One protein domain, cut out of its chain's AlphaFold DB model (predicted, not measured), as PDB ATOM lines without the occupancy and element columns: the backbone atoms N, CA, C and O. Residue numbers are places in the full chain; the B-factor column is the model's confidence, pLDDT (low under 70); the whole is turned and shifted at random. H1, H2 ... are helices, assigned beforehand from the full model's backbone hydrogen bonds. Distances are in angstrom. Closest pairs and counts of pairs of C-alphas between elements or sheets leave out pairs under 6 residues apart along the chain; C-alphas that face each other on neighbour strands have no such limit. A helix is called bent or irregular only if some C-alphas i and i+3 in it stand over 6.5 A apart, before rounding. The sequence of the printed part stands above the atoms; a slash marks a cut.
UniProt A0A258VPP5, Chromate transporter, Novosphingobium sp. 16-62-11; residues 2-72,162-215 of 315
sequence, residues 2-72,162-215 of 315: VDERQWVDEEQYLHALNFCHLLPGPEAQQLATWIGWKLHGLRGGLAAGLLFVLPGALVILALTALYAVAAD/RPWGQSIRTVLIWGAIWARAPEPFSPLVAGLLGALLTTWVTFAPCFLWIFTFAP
ATOM      1  N   VAL A   2     115.311 196.380 107.857       47.12
ATOM      2  CA  VAL A   2     116.514 197.217 107.713       47.12
ATOM      3  C   VAL A   2     116.246 198.379 106.743       47.12
ATOM      4  O   VAL A   2     116.232 199.528 107.171       47.12
ATOM      5  N   ASP A   3     115.852 198.087 105.501       42.62
ATOM      6  CA  ASP A   3     115.682 199.131 104.470       42.62
ATOM      7  C   ASP A   3     114.418 199.988 104.654       42.62
ATOM      8  O   ASP A   3     114.471 201.209 104.604       42.62
ATOM      9  N   GLU A   4     113.266 199.359 104.920       52.03
ATOM     10  CA  GLU A   4     111.982 200.082 104.994       52.03
ATOM     11  C   GLU A   4     111.670 200.717 106.358       52.03
ATOM     12  O   GLU A   4     110.879 201.653 106.432       52.03
ATOM     13  N   ARG A   5     112.199 200.159 107.459       58.78
ATOM     14  CA  ARG A   5     111.814 200.566 108.827       58.78
ATOM     15  C   ARG A   5     112.972 201.059 109.693       58.78
ATOM     16  O   ARG A   5     112.686 201.660 110.721       58.78
ATOM     17  N   GLN A   6     114.230 200.818 109.301       60.72
ATOM     18  CA  GLN A   6     115.441 201.269 110.009       60.72
ATOM     19  C   GLN A   6     115.434 200.948 111.520       60.72
ATOM     20  O   GLN A   6     115.980 201.684 112.334       60.72
ATOM     21  N   TRP A   7     114.772 199.860 111.932       65.75
ATOM     22  CA  TRP A   7     114.645 199.503 113.355       65.75
ATOM     23  C   TRP A   7     115.932 198.914 113.943       65.75
ATOM     24  O   TRP A   7     116.093 198.893 115.161       65.75
ATOM     25  N   VAL A   8     116.808 198.390 113.085       65.31
ATOM     26  CA  VAL A   8     118.081 197.747 113.420       65.31
ATOM     27  C   VAL A   8     119.034 198.002 112.249       65.31
ATOM     28  O   VAL A   8     118.607 197.873 111.098       65.31
ATOM     29  N   ASP A   9     120.293 198.341 112.533       74.00
ATOM     30  CA  ASP A   9     121.328 198.522 111.506       74.00
ATOM     31  C   ASP A   9     121.605 197.216 110.746       74.00
ATOM     32  O   ASP A   9     121.487 196.118 111.298       74.00
ATOM     33  N   GLU A  10     122.016 197.322 109.483       73.50
ATOM     34  CA  GLU A  10     122.277 196.165 108.615       73.50
ATOM     35  C   GLU A  10     123.330 195.220 109.208       73.50
ATOM     36  O   GLU A  10     123.142 194.003 109.228       73.50
ATOM     37  N   GLU A  11     124.391 195.774 109.792       70.62
ATOM     38  CA  GLU A  11     125.443 195.003 110.456       70.62
ATOM     39  C   GLU A  11     124.905 194.230 111.672       70.62
ATOM     40  O   GLU A  11     125.196 193.045 111.845       70.62
ATOM     41  N   GLN A  12     124.031 194.854 112.469       68.00
ATOM     42  CA  GLN A  12     123.382 194.201 113.610       68.00
ATOM     43  C   GLN A  12     122.394 193.118 113.165       68.00
ATOM     44  O   GLN A  12     122.311 192.064 113.801       68.00
ATOM     45  N   TYR A  13     121.660 193.343 112.074       76.06
ATOM     46  CA  TYR A  13     120.755 192.350 111.496       76.06
ATOM     47  C   TYR A  13     121.522 191.136 110.962       76.06
ATOM     48  O   TYR A  13     121.168 190.000 111.278       76.06
ATOM     49  N   LEU A  14     122.593 191.361 110.197       73.56
ATOM     50  CA  LEU A  14     123.437 190.294 109.656       73.56
ATOM     51  C   LEU A  14     124.136 189.509 110.769       73.56
ATOM     52  O   LEU A  14     124.203 188.280 110.708       73.56
ATOM     53  N   HIS A  15     124.591 190.189 111.822       71.81
ATOM     54  CA  HIS A  15     125.154 189.545 113.005       71.81
ATOM     55  C   HIS A  15     124.113 188.681 113.739       71.81
ATOM     56  O   HIS A  15     124.370 187.512 114.039       71.81
ATOM     57  N   ALA A  16     122.899 189.199 113.951       71.88
ATOM     58  CA  ALA A  16     121.803 188.443 114.560       71.88
ATOM     59  C   ALA A  16     121.366 187.242 113.704       71.88
ATOM     60  O   ALA A  16     121.089 186.170 114.243       71.88
ATOM     61  N   LEU A  17     121.343 187.394 112.380       76.88
ATOM     62  CA  LEU A  17     121.026 186.322 111.439       76.88
ATOM     63  C   LEU A  17     122.077 185.204 111.500       76.88
ATOM     64  O   LEU A  17     121.724 184.035 111.651       76.88
ATOM     65  N   ASN A  18     123.365 185.559 111.475       72.62
ATOM     66  CA  ASN A  18     124.465 184.604 111.633       72.62
ATOM     67  C   ASN A  18     124.391 183.851 112.964       72.62
ATOM     68  O   ASN A  18     124.661 182.652 113.006       72.62
ATOM     69  N   PHE A  19     123.981 184.525 114.036       70.81
ATOM     70  CA  PHE A  19     123.747 183.886 115.326       70.81
ATOM     71  C   PHE A  19     122.541 182.937 115.316       70.81
ATOM     72  O   PHE A  19     122.646 181.821 115.821       70.81
ATOM     73  N   CYS A  20     121.412 183.332 114.722       72.56
ATOM     74  CA  CYS A  20     120.237 182.459 114.624       72.56
ATOM     75  C   CYS A  20     120.537 181.194 113.800       72.56
ATOM     76  O   CYS A  20     120.003 180.136 114.104       72.56
ATOM     77  N   HIS A  21     121.461 181.254 112.833       71.31
ATOM     78  CA  HIS A  21     121.950 180.060 112.125       71.31
ATOM     79  C   HIS A  21     122.740 179.082 113.018       71.31
ATOM     80  O   HIS A  21     122.877 177.907 112.674       71.31
ATOM     81  N   LEU A  22     123.308 179.555 114.134       65.06
ATOM     82  CA  LEU A  22     124.050 178.722 115.088       65.06
ATOM     83  C   LEU A  22     123.128 178.036 116.102       65.06
ATOM     84  O   LEU A  22     123.503 177.003 116.660       65.06
ATOM     85  N   LEU A  23     121.951 178.605 116.367       67.38
ATOM     86  CA  LEU A  23     121.010 178.063 117.335       67.38
ATOM     87  C   LEU A  23     120.078 177.025 116.689       67.38
ATOM     88  O   LEU A  23     119.589 177.219 115.579       67.38
ATOM     89  N   PRO A  24     119.742 175.934 117.396       57.12
ATOM     90  CA  PRO A  24     118.752 174.986 116.905       57.12
ATOM     91  C   PRO A  24     117.344 175.602 116.963       57.12
ATOM     92  O   PRO A  24     116.841 175.912 118.044       57.12
ATOM     93  N   GLY A  25     116.695 175.776 115.808       64.75
ATOM     94  CA  GLY A  25     115.292 176.193 115.705       64.75
ATOM     95  C   GLY A  25     114.951 176.914 114.392       64.75
ATOM     96  O   GLY A  25     115.805 177.040 113.516       64.75
ATOM     97  N   PRO A  26     113.696 177.367 114.217       70.94
ATOM     98  CA  PRO A  26     113.268 178.074 113.018       70.94
ATOM     99  C   PRO A  26     113.850 179.494 112.990       70.94
ATOM    100  O   PRO A  26     113.406 180.370 113.731       70.94
ATOM    101  N   GLU A  27     114.819 179.715 112.097       74.88
ATOM    102  CA  GLU A  27     115.608 180.952 111.961       74.88
ATOM    103  C   GLU A  27     114.744 182.222 111.989       74.88
ATOM    104  O   GLU A  27     115.020 183.148 112.747       74.88
ATOM    105  N   ALA A  28     113.645 182.244 111.226       78.94
ATOM    106  CA  ALA A  28     112.748 183.397 111.145       78.94
ATOM    107  C   ALA A  28     112.080 183.741 112.488       78.94
ATOM    108  O   ALA A  28     111.978 184.913 112.852       78.94
ATOM    109  N   GLN A  29     111.655 182.729 113.249       81.12
ATOM    110  CA  GLN A  29     111.041 182.932 114.561       81.12
ATOM    111  C   GLN A  29     112.083 183.382 115.586       81.12
ATOM    112  O   GLN A  29     111.798 184.256 116.408       81.12
ATOM    113  N   GLN A  30     113.292 182.815 115.531       79.94
ATOM    114  CA  GLN A  30     114.371 183.207 116.431       79.94
ATOM    115  C   GLN A  30     114.817 184.648 116.186       79.94
ATOM    116  O   GLN A  30     114.918 185.429 117.131       79.94
ATOM    117  N   LEU A  31     114.980 185.027 114.919       82.56
ATOM    118  CA  LEU A  31     115.325 186.385 114.521       82.56
ATOM    119  C   LEU A  31     114.237 187.382 114.938       82.56
ATOM    120  O   LEU A  31     114.544 188.400 115.550       82.56
ATOM    121  N   ALA A  32     112.958 187.063 114.702       84.00
ATOM    122  CA  ALA A  32     111.837 187.896 115.146       84.00
ATOM    123  C   ALA A  32     111.813 188.075 116.675       84.00
ATOM    124  O   ALA A  32     111.611 189.182 117.175       84.00
ATOM    125  N   THR A  33     112.068 186.999 117.420       82.56
ATOM    126  CA  THR A  33     112.127 187.015 118.890       82.56
ATOM    127  C   THR A  33     113.301 187.858 119.389       82.56
ATOM    128  O   THR A  33     113.139 188.655 120.315       82.56
ATOM    129  N   TRP A  34     114.475 187.720 118.769       81.81
ATOM    130  CA  TRP A  34     115.667 188.492 119.116       81.81
ATOM    131  C   TRP A  34     115.476 189.984 118.827       81.81
ATOM    132  O   TRP A  34     115.751 190.808 119.698       81.81
ATOM    133  N   ILE A  35     114.924 190.337 117.661       82.75
ATOM    134  CA  ILE A  35     114.614 191.730 117.298       82.75
ATOM    135  C   ILE A  35     113.588 192.316 118.276       82.75
ATOM    136  O   ILE A  35     113.790 193.408 118.807       82.75
ATOM    137  N   GLY A  36     112.519 191.576 118.588       83.06
ATOM    138  CA  GLY A  36     111.530 191.993 119.584       83.06
ATOM    139  C   GLY A  36     112.154 192.232 120.960       83.06
ATOM    140  O   GLY A  36     111.834 193.221 121.626       83.06
ATOM    141  N   TRP A  37     113.083 191.367 121.371       82.69
ATOM    142  CA  TRP A  37     113.819 191.527 122.621       82.69
ATOM    143  C   TRP A  37     114.750 192.738 122.608       82.69
ATOM    144  O   TRP A  37     114.808 193.474 123.591       82.69
ATOM    145  N   LYS A  38     115.439 192.985 121.495       80.56
ATOM    146  CA  LYS A  38     116.338 194.131 121.355       80.56
ATOM    147  C   LYS A  38     115.589 195.462 121.437       80.56
ATOM    148  O   LYS A  38     116.094 196.390 122.058       80.56
ATOM    149  N   LEU A  39     114.388 195.533 120.860       79.00
ATOM    150  CA  LEU A  39     113.575 196.753 120.829       79.00
ATOM    151  C   LEU A  39     112.837 197.032 122.150       79.00
ATOM    152  O   LEU A  39     112.776 198.181 122.572       79.00
ATOM    153  N   HIS A  40     112.270 196.012 122.811       79.25
ATOM    154  CA  HIS A  40     111.409 196.215 123.996       79.25
ATOM    155  C   HIS A  40     111.674 195.227 125.150       79.25
ATOM    156  O   HIS A  40     110.782 194.924 125.953       79.25
ATOM    157  N   GLY A  41     112.890 194.687 125.243       75.19
ATOM    158  CA  GLY A  41     113.283 193.735 126.280       75.19
ATOM    159  C   GLY A  41     112.420 192.469 126.280       75.19
ATOM    160  O   GLY A  41     111.880 192.041 125.263       75.19
ATOM    161  N   LEU A  42     112.248 191.849 127.449       73.31
ATOM    162  CA  LEU A  42     111.530 190.572 127.570       73.31
ATOM    163  C   LEU A  42     110.105 190.611 126.987       73.31
ATOM    164  O   LEU A  42     109.676 189.651 126.354       73.31
ATOM    165  N   ARG A  43     109.387 191.729 127.159       73.38
ATOM    166  CA  ARG A  43     108.008 191.884 126.670       73.38
ATOM    167  C   ARG A  43     107.941 191.884 125.145       73.38
ATOM    168  O   ARG A  43     107.090 191.200 124.589       73.38
ATOM    169  N   GLY A  44     108.856 192.593 124.484       78.31
ATOM    170  CA  GLY A  44     108.928 192.607 123.024       78.31
ATOM    171  C   GLY A  44     109.333 191.263 122.441       78.31
ATOM    172  O   GLY A  44     108.734 190.822 121.465       78.31
ATOM    173  N   GLY A  45     110.299 190.582 123.066       77.94
ATOM    174  CA  GLY A  45     110.724 189.248 122.635       77.94
ATOM    175  C   GLY A  45     109.593 188.225 122.736       77.94
ATOM    176  O   GLY A  45     109.322 187.509 121.773       77.94
ATOM    177  N   LEU A  46     108.881 188.207 123.869       77.25
ATOM    178  CA  LEU A  46     107.719 187.336 124.065       77.25
ATOM    179  C   LEU A  46     106.586 187.663 123.088       77.25
ATOM    180  O   LEU A  46     106.059 186.750 122.464       77.25
ATOM    181  N   ALA A  47     106.233 188.940 122.917       81.12
ATOM    182  CA  ALA A  47     105.168 189.338 122.001       81.12
ATOM    183  C   ALA A  47     105.488 188.948 120.551       81.12
ATOM    184  O   ALA A  47     104.660 188.318 119.895       81.12
ATOM    185  N   ALA A  48     106.697 189.261 120.072       82.62
ATOM    186  CA  ALA A  48     107.120 188.959 118.707       82.62
ATOM    187  C   ALA A  48     107.142 187.452 118.431       82.62
ATOM    188  O   ALA A  48     106.603 186.998 117.423       82.62
ATOM    189  N   GLY A  49     107.715 186.663 119.343       80.38
ATOM    190  CA  GLY A  49     107.759 185.217 119.168       80.38
ATOM    191  C   GLY A  49     106.383 184.552 119.311       80.38
ATOM    192  O   GLY A  49     106.071 183.654 118.534       80.38
ATOM    193  N   LEU A  50     105.527 184.992 120.245       80.00
ATOM    194  CA  LEU A  50     104.182 184.419 120.420       80.00
ATOM    195  C   LEU A  50     103.268 184.733 119.236       80.00
ATOM    196  O   LEU A  50     102.592 183.833 118.746       80.00
ATOM    197  N   LEU A  51     103.267 185.973 118.739       83.44
ATOM    198  CA  LEU A  51     102.456 186.367 117.579       83.44
ATOM    199  C   LEU A  51     102.884 185.658 116.290       83.44
ATOM    200  O   LEU A  51     102.049 185.441 115.417       83.44
ATOM    201  N   PHE A  52     104.151 185.249 116.180       81.12
ATOM    202  CA  PHE A  52     104.624 184.420 115.070       81.12
ATOM    203  C   PHE A  52     104.040 182.997 115.118       81.12
ATOM    204  O   PHE A  52     103.774 182.378 114.092       81.12
ATOM    205  N   VAL A  53     103.838 182.475 116.325       78.19
ATOM    206  CA  VAL A  53     103.490 181.074 116.585       78.19
ATOM    207  C   VAL A  53     101.978 180.845 116.674       78.19
ATOM    208  O   VAL A  53     101.473 179.833 116.182       78.19
ATOM    209  N   LEU A  54     101.247 181.784 117.283       81.00
ATOM    210  CA  LEU A  54      99.811 181.671 117.561       81.00
ATOM    211  C   LEU A  54      98.959 181.312 116.331       81.00
ATOM    212  O   LEU A  54      98.125 180.415 116.451       81.00
ATOM    213  N   PRO A  55      99.142 181.945 115.154       81.75
ATOM    214  CA  PRO A  55      98.335 181.628 113.978       81.75
ATOM    215  C   PRO A  55      98.469 180.161 113.556       81.75
ATOM    216  O   PRO A  55      97.470 179.504 113.275       81.75
ATOM    217  N   GLY A  56      99.692 179.621 113.579       79.25
ATOM    218  CA  GLY A  56      99.943 178.211 113.281       79.25
ATOM    219  C   GLY A  56      99.292 177.281 114.303       79.25
ATOM    220  O   GLY A  56      98.656 176.300 113.923       79.25
ATOM    221  N   ALA A  57      99.381 177.624 115.591       76.06
ATOM    222  CA  ALA A  57      98.744 176.863 116.664       76.06
ATOM    223  C   ALA A  57      97.214 176.803 116.508       76.06
ATOM    224  O   ALA A  57      96.626 175.733 116.658       76.06
ATOM    225  N   LEU A  58      96.574 177.921 116.147       81.25
ATOM    226  CA  LEU A  58      95.127 177.979 115.906       81.25
ATOM    227  C   LEU A  58      94.705 177.122 114.708       81.25
ATOM    228  O   LEU A  58      93.707 176.409 114.792       81.25
ATOM    229  N   VAL A  59      95.475 177.143 113.616       80.31
ATOM    230  CA  VAL A  59      95.205 176.298 112.441       80.31
ATOM    231  C   VAL A  59      95.332 174.816 112.792       80.31
ATOM    232  O   VAL A  59      94.445 174.033 112.463       80.31
ATOM    233  N   ILE A  60      96.396 174.419 113.499       77.12
ATOM    234  CA  ILE A  60      96.585 173.024 113.924       77.12
ATOM    235  C   ILE A  60      95.479 172.581 114.877       77.12
ATOM    236  O   ILE A  60      94.967 171.471 114.739       77.12
ATOM    237  N   LEU A  61      95.074 173.440 115.812       76.81
ATOM    238  CA  LEU A  61      93.964 173.154 116.711       76.81
ATOM    239  C   LEU A  61      92.659 172.928 115.934       76.81
ATOM    240  O   LEU A  61      91.967 171.943 116.184       76.81
ATOM    241  N   ALA A  62      92.355 173.791 114.960       80.19
ATOM    242  CA  ALA A  62      91.175 173.648 114.110       80.19
ATOM    243  C   ALA A  62      91.208 172.345 113.290       80.19
ATOM    244  O   ALA A  62      90.218 171.617 113.249       80.19
ATOM    245  N   LEU A  63      92.354 172.008 112.690       78.94
ATOM    246  CA  LEU A  63      92.533 170.761 111.935       78.94
ATOM    247  C   LEU A  63      92.433 169.518 112.830       78.94
ATOM    248  O   LEU A  63      91.851 168.519 112.420       78.94
ATOM    249  N   THR A  64      92.959 169.587 114.053       76.19
ATOM    250  CA  THR A  64      92.876 168.497 115.038       76.19
ATOM    251  C   THR A  64      91.432 168.276 115.486       76.19
ATOM    252  O   THR A  64      90.978 167.135 115.556       76.19
ATOM    253  N   ALA A  65      90.684 169.353 115.742       78.81
ATOM    254  CA  ALA A  65      89.265 169.272 116.077       78.81
ATOM    255  C   ALA A  65      88.442 168.677 114.923       78.81
ATOM    256  O   ALA A  65      87.580 167.835 115.159       78.81
ATOM    257  N   LEU A  66      88.745 169.057 113.676       80.69
ATOM    258  CA  LEU A  66      88.112 168.477 112.491       80.69
ATOM    259  C   LEU A  66      88.437 166.982 112.345       80.69
ATOM    260  O   LEU A  66      87.535 166.186 112.097       80.69
ATOM    261  N   TYR A  67      89.701 166.593 112.543       79.62
ATOM    262  CA  TYR A  67      90.134 165.193 112.522       79.62
ATOM    263  C   TYR A  67      89.367 164.348 113.541       79.62
ATOM    264  O   TYR A  67      88.882 163.278 113.193       79.62
ATOM    265  N   ALA A  68      89.200 164.840 114.772       79.25
ATOM    266  CA  ALA A  68      88.519 164.103 115.837       79.25
ATOM    267  C   ALA A  68      87.056 163.752 115.508       79.25
ATOM    268  O   ALA A  68      86.536 162.782 116.046       79.25
ATOM    269  N   VAL A  69      86.403 164.525 114.633       81.81
ATOM    270  CA  VAL A  69      85.017 164.280 114.196       81.81
ATOM    271  C   VAL A  69      84.959 163.495 112.881       81.81
ATOM    272  O   VAL A  69      84.000 162.769 112.643       81.81
ATOM    273  N   ALA A  70      85.967 163.633 112.016       80.75
ATOM    274  CA  ALA A  70      85.978 163.041 110.676       80.75
ATOM    275  C   ALA A  70      86.713 161.690 110.575       80.75
ATOM    276  O   ALA A  70      86.607 161.036 109.540       80.75
ATOM    277  N   ALA A  71      87.452 161.273 111.610       76.00
ATOM    278  CA  ALA A  71      88.347 160.110 111.566       76.00
ATOM    279  C   ALA A  71      87.661 158.777 111.217       76.00
ATOM    280  O   ALA A  71      88.301 157.933 110.596       76.00
ATOM    281  N   ASP A  72      86.381 158.611 111.565       78.88
ATOM    282  CA  ASP A  72      85.621 157.372 111.333       78.88
ATOM    283  C   ASP A  72      84.978 157.290 109.935       78.88
ATOM    284  O   ASP A  72      84.259 156.341 109.633       78.88
ATOM    285  N   ARG A 162     131.230 187.079 132.217       58.41
ATOM    286  CA  ARG A 162     130.485 185.802 132.048       58.41
ATOM    287  C   ARG A 162     129.162 185.811 132.845       58.41
ATOM    288  O   ARG A 162     129.232 185.761 134.071       58.41
ATOM    289  N   PRO A 163     127.966 185.787 132.223       74.81
ATOM    290  CA  PRO A 163     126.698 185.958 132.940       74.81
ATOM    291  C   PRO A 163     126.117 184.629 133.459       74.81
ATOM    292  O   PRO A 163     124.936 184.335 133.276       74.81
ATOM    293  N   TRP A 164     126.936 183.813 134.132       70.81
ATOM    294  CA  TRP A 164     126.543 182.480 134.621       70.81
ATOM    295  C   TRP A 164     125.259 182.494 135.462       70.81
ATOM    296  O   TRP A 164     124.407 181.627 135.287       70.81
ATOM    297  N   GLY A 165     125.072 183.509 136.315       74.12
ATOM    298  CA  GLY A 165     123.871 183.633 137.148       74.12
ATOM    299  C   GLY A 165     122.576 183.804 136.344       74.12
ATOM    300  O   GLY A 165     121.549 183.236 136.706       74.12
ATOM    301  N   GLN A 166     122.617 184.529 135.221       68.38
ATOM    302  CA  GLN A 166     121.446 184.705 134.356       68.38
ATOM    303  C   GLN A 166     121.153 183.446 133.530       68.38
ATOM    304  O   GLN A 166     119.986 183.077 133.395       68.38
ATOM    305  N   SER A 167     122.183 182.751 133.034       70.38
ATOM    306  CA  SER A 167     122.013 181.498 132.283       70.38
ATOM    307  C   SER A 167     121.469 180.376 133.171       70.38
ATOM    308  O   SER A 167     120.486 179.740 132.802       70.38
ATOM    309  N   ILE A 168     122.025 180.184 134.374       78.19
ATOM    310  CA  ILE A 168     121.551 179.164 135.326       78.19
ATOM    311  C   ILE A 168     120.103 179.448 135.736       78.19
ATOM    312  O   ILE A 168     119.264 178.551 135.689       78.19
ATOM    313  N   ARG A 169     119.772 180.703 136.072       75.56
ATOM    314  CA  ARG A 169     118.403 181.081 136.449       75.56
ATOM    315  C   ARG A 169     117.408 180.845 135.311       75.56
ATOM    316  O   ARG A 169     116.319 180.342 135.559       75.56
ATOM    317  N   THR A 170     117.783 181.176 134.077       69.00
ATOM    318  CA  THR A 170     116.948 180.940 132.890       69.00
ATOM    319  C   THR A 170     116.723 179.443 132.671       69.00
ATOM    320  O   THR A 170     115.576 179.019 132.564       69.00
ATOM    321  N   VAL A 171     117.782 178.627 132.702       70.50
ATOM    322  CA  VAL A 171     117.682 177.163 132.559       70.50
ATOM    323  C   VAL A 171     116.792 176.549 133.640       70.50
ATOM    324  O   VAL A 171     115.947 175.719 133.322       70.50
ATOM    325  N   LEU A 172     116.922 176.981 134.898       75.81
ATOM    326  CA  LEU A 172     116.103 176.475 136.003       75.81
ATOM    327  C   LEU A 172     114.625 176.862 135.870       75.81
ATOM    328  O   LEU A 172     113.761 176.010 136.055       75.81
ATOM    329  N   ILE A 173     114.320 178.118 135.521       70.94
ATOM    330  CA  ILE A 173     112.933 178.588 135.348       70.94
ATOM    331  C   ILE A 173     112.248 177.815 134.223       70.94
ATOM    332  O   ILE A 173     111.159 177.278 134.401       70.94
ATOM    333  N   TRP A 174     112.895 177.725 133.067       57.56
ATOM    334  CA  TRP A 174     112.325 177.041 131.911       57.56
ATOM    335  C   TRP A 174     112.314 175.520 132.075       57.56
ATOM    336  O   TRP A 174     111.356 174.881 131.646       57.56
ATOM    337  N   GLY A 175     113.311 174.939 132.746       63.59
ATOM    338  CA  GLY A 175     113.325 173.523 133.115       63.59
ATOM    339  C   GLY A 175     112.190 173.157 134.075       63.59
ATOM    340  O   GLY A 175     111.529 172.141 133.884       63.59
ATOM    341  N   ALA A 176     111.892 174.019 135.053       63.56
ATOM    342  CA  ALA A 176     110.759 173.841 135.962       63.56
ATOM    343  C   ALA A 176     109.403 173.966 135.245       63.56
ATOM    344  O   ALA A 176     108.465 173.244 135.570       63.56
ATOM    345  N   ILE A 177     109.302 174.851 134.249       58.28
ATOM    346  CA  ILE A 177     108.110 174.958 133.398       58.28
ATOM    347  C   ILE A 177     107.956 173.716 132.504       58.28
ATOM    348  O   ILE A 177     106.839 173.247 132.299       58.28
ATOM    349  N   TRP A 178     109.059 173.159 131.998       54.50
ATOM    350  CA  TRP A 178     109.064 171.963 131.150       54.50
ATOM    351  C   TRP A 178     108.672 170.680 131.901       54.50
ATOM    352  O   TRP A 178     108.038 169.803 131.326       54.50
ATOM    353  N   ALA A 179     108.994 170.581 133.192       61.28
ATOM    354  CA  ALA A 179     108.791 169.371 133.993       61.28
ATOM    355  C   ALA A 179     107.343 169.132 134.476       61.28
ATOM    356  O   ALA A 179     107.097 168.175 135.214       61.28
ATOM    357  N   ARG A 180     106.373 169.984 134.123       53.06
ATOM    358  CA  ARG A 180     105.009 169.891 134.666       53.06
ATOM    359  C   ARG A 180     104.116 168.997 133.796       53.06
ATOM    360  O   ARG A 180     103.750 169.370 132.687       53.06
ATOM    361  N   ALA A 181     103.768 167.822 134.323       45.25
ATOM    362  CA  ALA A 181     102.888 166.851 133.672       45.25
ATOM    363  C   ALA A 181     101.419 167.339 133.619       45.25
ATOM    364  O   ALA A 181     100.929 167.873 134.619       45.25
ATOM    365  N   PRO A 182     100.703 167.154 132.495       51.44
ATOM    366  CA  PRO A 182      99.288 167.486 132.370       51.44
ATOM    367  C   PRO A 182      98.409 166.246 132.597       51.44
ATOM    368  O   PRO A 182      98.166 165.488 131.670       51.44
ATOM    369  N   GLU A 183      97.902 166.050 133.812       47.94
ATOM    370  CA  GLU A 183      96.861 165.051 134.122       47.94
ATOM    371  C   GLU A 183      95.901 165.624 135.188       47.94
ATOM    372  O   GLU A 183      96.404 166.296 136.099       47.94
ATOM    373  N   PRO A 184      94.565 165.381 135.154       56.84
ATOM    374  CA  PRO A 184      93.757 164.607 134.192       56.84
ATOM    375  C   PRO A 184      92.624 165.447 133.544       56.84
ATOM    376  O   PRO A 184      91.752 165.975 134.237       56.84
ATOM    377  N   PHE A 185      92.577 165.561 132.210       57.69
ATOM    378  CA  PHE A 185      91.538 166.340 131.507       57.69
ATOM    379  C   PHE A 185      90.881 165.564 130.348       57.69
ATOM    380  O   PHE A 185      91.477 164.655 129.781       57.69
ATOM    381  N   SER A 186      89.638 165.924 129.995       59.59
ATOM    382  CA  SER A 186      88.817 165.266 128.955       59.59
ATOM    383  C   SER A 186      89.422 165.366 127.539       59.59
ATOM    384  O   SER A 186      90.205 166.278 127.309       59.59
ATOM    385  N   PRO A 187      89.044 164.530 126.544       59.16
ATOM    386  CA  PRO A 187      89.719 164.459 125.234       59.16
ATOM    387  C   PRO A 187      89.839 165.786 124.465       59.16
ATOM    388  O   PRO A 187      90.877 166.063 123.869       59.16
ATOM    389  N   LEU A 188      88.816 166.648 124.515       59.56
ATOM    390  CA  LEU A 188      88.859 167.978 123.893       59.56
ATOM    391  C   LEU A 188      89.809 168.925 124.647       59.56
ATOM    392  O   LEU A 188      90.562 169.680 124.037       59.56
ATOM    393  N   VAL A 189      89.797 168.865 125.981       62.94
ATOM    394  CA  VAL A 189      90.662 169.680 126.843       62.94
ATOM    395  C   VAL A 189      92.102 169.171 126.786       62.94
ATOM    396  O   VAL A 189      93.015 169.977 126.704       62.94
ATOM    397  N   ALA A 190      92.319 167.861 126.725       57.25
ATOM    398  CA  ALA A 190      93.605 167.226 126.475       57.25
ATOM    399  C   ALA A 190      94.121 167.535 125.064       57.25
ATOM    400  O   ALA A 190      95.315 167.745 124.898       57.25
ATOM    401  N   GLY A 191      93.244 167.650 124.061       58.31
ATOM    402  CA  GLY A 191      93.596 168.111 122.714       58.31
ATOM    403  C   GLY A 191      93.995 169.589 122.675       58.31
ATOM    404  O   GLY A 191      95.011 169.935 122.080       58.31
ATOM    405  N   LEU A 192      93.256 170.465 123.365       67.25
ATOM    406  CA  LEU A 192      93.582 171.890 123.518       67.25
ATOM    407  C   LEU A 192      94.873 172.106 124.312       67.25
ATOM    408  O   LEU A 192      95.750 172.852 123.878       67.25
ATOM    409  N   LEU A 193      95.010 171.433 125.455       59.62
ATOM    410  CA  LEU A 193      96.212 171.447 126.284       59.62
ATOM    411  C   LEU A 193      97.378 170.791 125.560       59.62
ATOM    412  O   LEU A 193      98.483 171.293 125.662       59.62
ATOM    413  N   GLY A 194      97.142 169.735 124.788       58.25
ATOM    414  CA  GLY A 194      98.126 169.085 123.934       58.25
ATOM    415  C   GLY A 194      98.588 170.001 122.808       58.25
ATOM    416  O   GLY A 194      99.785 170.099 122.573       58.25
ATOM    417  N   ALA A 195      97.693 170.745 122.157       62.44
ATOM    418  CA  ALA A 195      98.048 171.735 121.141       62.44
ATOM    419  C   ALA A 195      98.823 172.918 121.745       62.44
ATOM    420  O   ALA A 195      99.856 173.320 121.204       62.44
ATOM    421  N   LEU A 196      98.386 173.434 122.897       66.19
ATOM    422  CA  LEU A 196      99.094 174.465 123.664       66.19
ATOM    423  C   LEU A 196     100.459 173.976 124.147       66.19
ATOM    424  O   LEU A 196     101.439 174.694 123.993       66.19
ATOM    425  N   LEU A 197     100.542 172.755 124.670       61.50
ATOM    426  CA  LEU A 197     101.773 172.122 125.130       61.50
ATOM    427  C   LEU A 197     102.697 171.816 123.959       61.50
ATOM    428  O   LEU A 197     103.884 172.044 124.082       61.50
ATOM    429  N   THR A 198     102.196 171.359 122.814       63.94
ATOM    430  CA  THR A 198     103.019 171.094 121.622       63.94
ATOM    431  C   THR A 198     103.564 172.399 121.069       63.94
ATOM    432  O   THR A 198     104.749 172.494 120.767       63.94
ATOM    433  N   THR A 199     102.734 173.440 121.010       65.75
ATOM    434  CA  THR A 199     103.160 174.797 120.657       65.75
ATOM    435  C   THR A 199     104.217 175.292 121.644       65.75
ATOM    436  O   THR A 199     105.304 175.715 121.256       65.75
ATOM    437  N   TRP A 200     103.952 175.161 122.941       61.88
ATOM    438  CA  TRP A 200     104.880 175.543 123.992       61.88
ATOM    439  C   TRP A 200     106.191 174.760 123.898       61.88
ATOM    440  O   TRP A 200     107.239 175.362 123.784       61.88
ATOM    441  N   VAL A 201     106.173 173.433 123.850       64.94
ATOM    442  CA  VAL A 201     107.359 172.562 123.798       64.94
ATOM    443  C   VAL A 201     108.119 172.691 122.477       64.94
ATOM    444  O   VAL A 201     109.330 172.508 122.471       64.94
ATOM    445  N   THR A 202     107.471 173.050 121.368       65.75
ATOM    446  CA  THR A 202     108.162 173.267 120.084       65.75
ATOM    447  C   THR A 202     108.886 174.613 120.059       65.75
ATOM    448  O   THR A 202     110.013 174.709 119.571       65.75
ATOM    449  N   PHE A 203     108.275 175.661 120.619       66.56
ATOM    450  CA  PHE A 203     108.791 177.028 120.505       66.56
ATOM    451  C   PHE A 203     109.510 177.533 121.767       66.56
ATOM    452  O   PHE A 203     110.448 178.321 121.653       66.56
ATOM    453  N   ALA A 204     109.165 177.048 122.963       70.06
ATOM    454  CA  ALA A 204     109.838 177.374 124.227       70.06
ATOM    455  C   ALA A 204     111.332 177.029 124.228       70.06
ATOM    456  O   ALA A 204     112.093 177.861 124.716       70.06
ATOM    457  N   PRO A 205     111.804 175.901 123.652       66.12
ATOM    458  CA  PRO A 205     113.234 175.661 123.510       66.12
ATOM    459  C   PRO A 205     113.911 176.768 122.708       66.12
ATOM    460  O   PRO A 205     114.980 177.218 123.090       66.12
ATOM    461  N   CYS A 206     113.269 177.279 121.654       67.88
ATOM    462  CA  CYS A 206     113.817 178.378 120.862       67.88
ATOM    463  C   CYS A 206     113.944 179.664 121.696       67.88
ATOM    464  O   CYS A 206     114.996 180.298 121.671       67.88
ATOM    465  N   PHE A 207     112.930 180.015 122.500       66.00
ATOM    466  CA  PHE A 207     113.026 181.137 123.448       66.00
ATOM    467  C   PHE A 207     114.112 180.917 124.508       66.00
ATOM    468  O   PHE A 207     114.909 181.820 124.767       66.00
ATOM    469  N   LEU A 208     114.166 179.722 125.104       72.81
ATOM    470  CA  LEU A 208     115.189 179.338 126.076       72.81
ATOM    471  C   LEU A 208     116.580 179.492 125.470       72.81
ATOM    472  O   LEU A 208     117.444 180.098 126.099       72.81
ATOM    473  N   TRP A 209     116.802 179.000 124.252       69.81
ATOM    474  CA  TRP A 209     118.108 179.049 123.609       69.81
ATOM    475  C   TRP A 209     118.520 180.474 123.279       69.81
ATOM    476  O   TRP A 209     119.644 180.857 123.598       69.81
ATOM    477  N   ILE A 210     117.607 181.290 122.752       69.12
ATOM    478  CA  ILE A 210     117.883 182.704 122.486       69.12
ATOM    479  C   ILE A 210     118.239 183.428 123.778       69.12
ATOM    480  O   ILE A 210     119.300 184.031 123.850       69.12
ATOM    481  N   PHE A 211     117.416 183.353 124.824       72.62
ATOM    482  CA  PHE A 211     117.689 184.111 126.049       72.62
ATOM    483  C   PHE A 211     118.896 183.583 126.830       72.62
ATOM    484  O   PHE A 211     119.581 184.359 127.493       72.62
ATOM    485  N   THR A 212     119.196 182.287 126.730       75.88
ATOM    486  CA  THR A 212     120.356 181.687 127.406       75.88
ATOM    487  C   THR A 212     121.661 182.011 126.685       75.88
ATOM    488  O   THR A 212     122.659 182.291 127.354       75.88
ATOM    489  N   PHE A 213     121.667 181.993 125.349       71.19
ATOM    490  CA  PHE A 213     122.877 182.166 124.539       71.19
ATOM    491  C   PHE A 213     123.065 183.565 123.955       71.19
ATOM    492  O   PHE A 213     124.185 183.884 123.567       71.19
ATOM    493  N   ALA A 214     122.043 184.427 123.944       70.88
ATOM    494  CA  ALA A 214     122.184 185.820 123.510       70.88
ATOM    495  C   ALA A 214     123.306 186.577 124.253       70.88
ATOM    496  O   ALA A 214     124.046 187.314 123.609       70.88
ATOM    497  N   PRO A 215     123.540 186.369 125.565       71.31
ATOM    498  CA  PRO A 215     124.675 186.994 126.248       71.31
ATOM    499  C   PRO A 215     126.051 186.399 125.894       71.31
ATOM    500  O   PRO A 215     127.076 186.917 126.327       71.31
TER     501      PRO A 215
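Overview. This is residues 2 to 72 and 162 to 215 of the 315 residues of the protein "Chromate transporter" of Novosphingobium sp. 16-62-11 (UniProt A0A258VPP5). The long helix H4 lies in the middle, with the long arm H2b along one side and the shorter H3 on the other; H2a folds back on the first part of H2b, and H1 packs on H2a. The printed part has 125 residues with four named helices, H1 to H4 in order, and no named strand: all helix, loose, with a radius of gyration of the C-alphas of 17.2 A and spans of 55 by 38 by 23 A.

Along the chain. H1, residues 10 to 20, begins at C-alpha 10 (122.277, 196.165, 108.615) and is 15.1 A long. H2, residues 27 to 70, was assigned as one helix by its hydrogen bonds but is bent, with C-alphas 39 and 42 9.4 A apart; its arms are H2a, 27 to 39, 18.2 A, and H2b, 42 to 70, 41.2 A. H2b is irregular, with C-alphas 52 and 55 7.0 A apart. H3, residues 164 to 178, is 20.7 A. H4, residues 187 to 215, is 41.6 A long and only just irregular, with C-alphas 212 and 215 6.9 A apart; it ends at C-alpha 215 (124.675, 186.994, 126.248).

Arrangement. H1 touches H2a, closest C-alphas Cys 20 and Glu 27, 5.5 A. H2a touches H2b, Trp 37 to Gly 45, 3.8 A, through residues 43 to 52 of H2b alone. H2b touches H4, Leu 61 to Ala 195, 6.2 A, at a shallow tilt of 27 degrees, opposite ways. H3 and H4 form a helical hairpin at 8 degrees, Ser 167 to Thr 212, 5.2 A. H1 and H3 are apart. Every O i to N i+4 pair is within hydrogen-bond range in H1, H2a and H3; H2b and H4 each have 22 of 25.

Size, cuts and confidence. Residues 73 to 161 are not printed; C-alphas 72 and 162, the two farthest apart, are 57.0 A apart. No link printed whole is long. Mean pLDDT of the printed part is 70.5, with 50 residues under 70, among them 174 to 203.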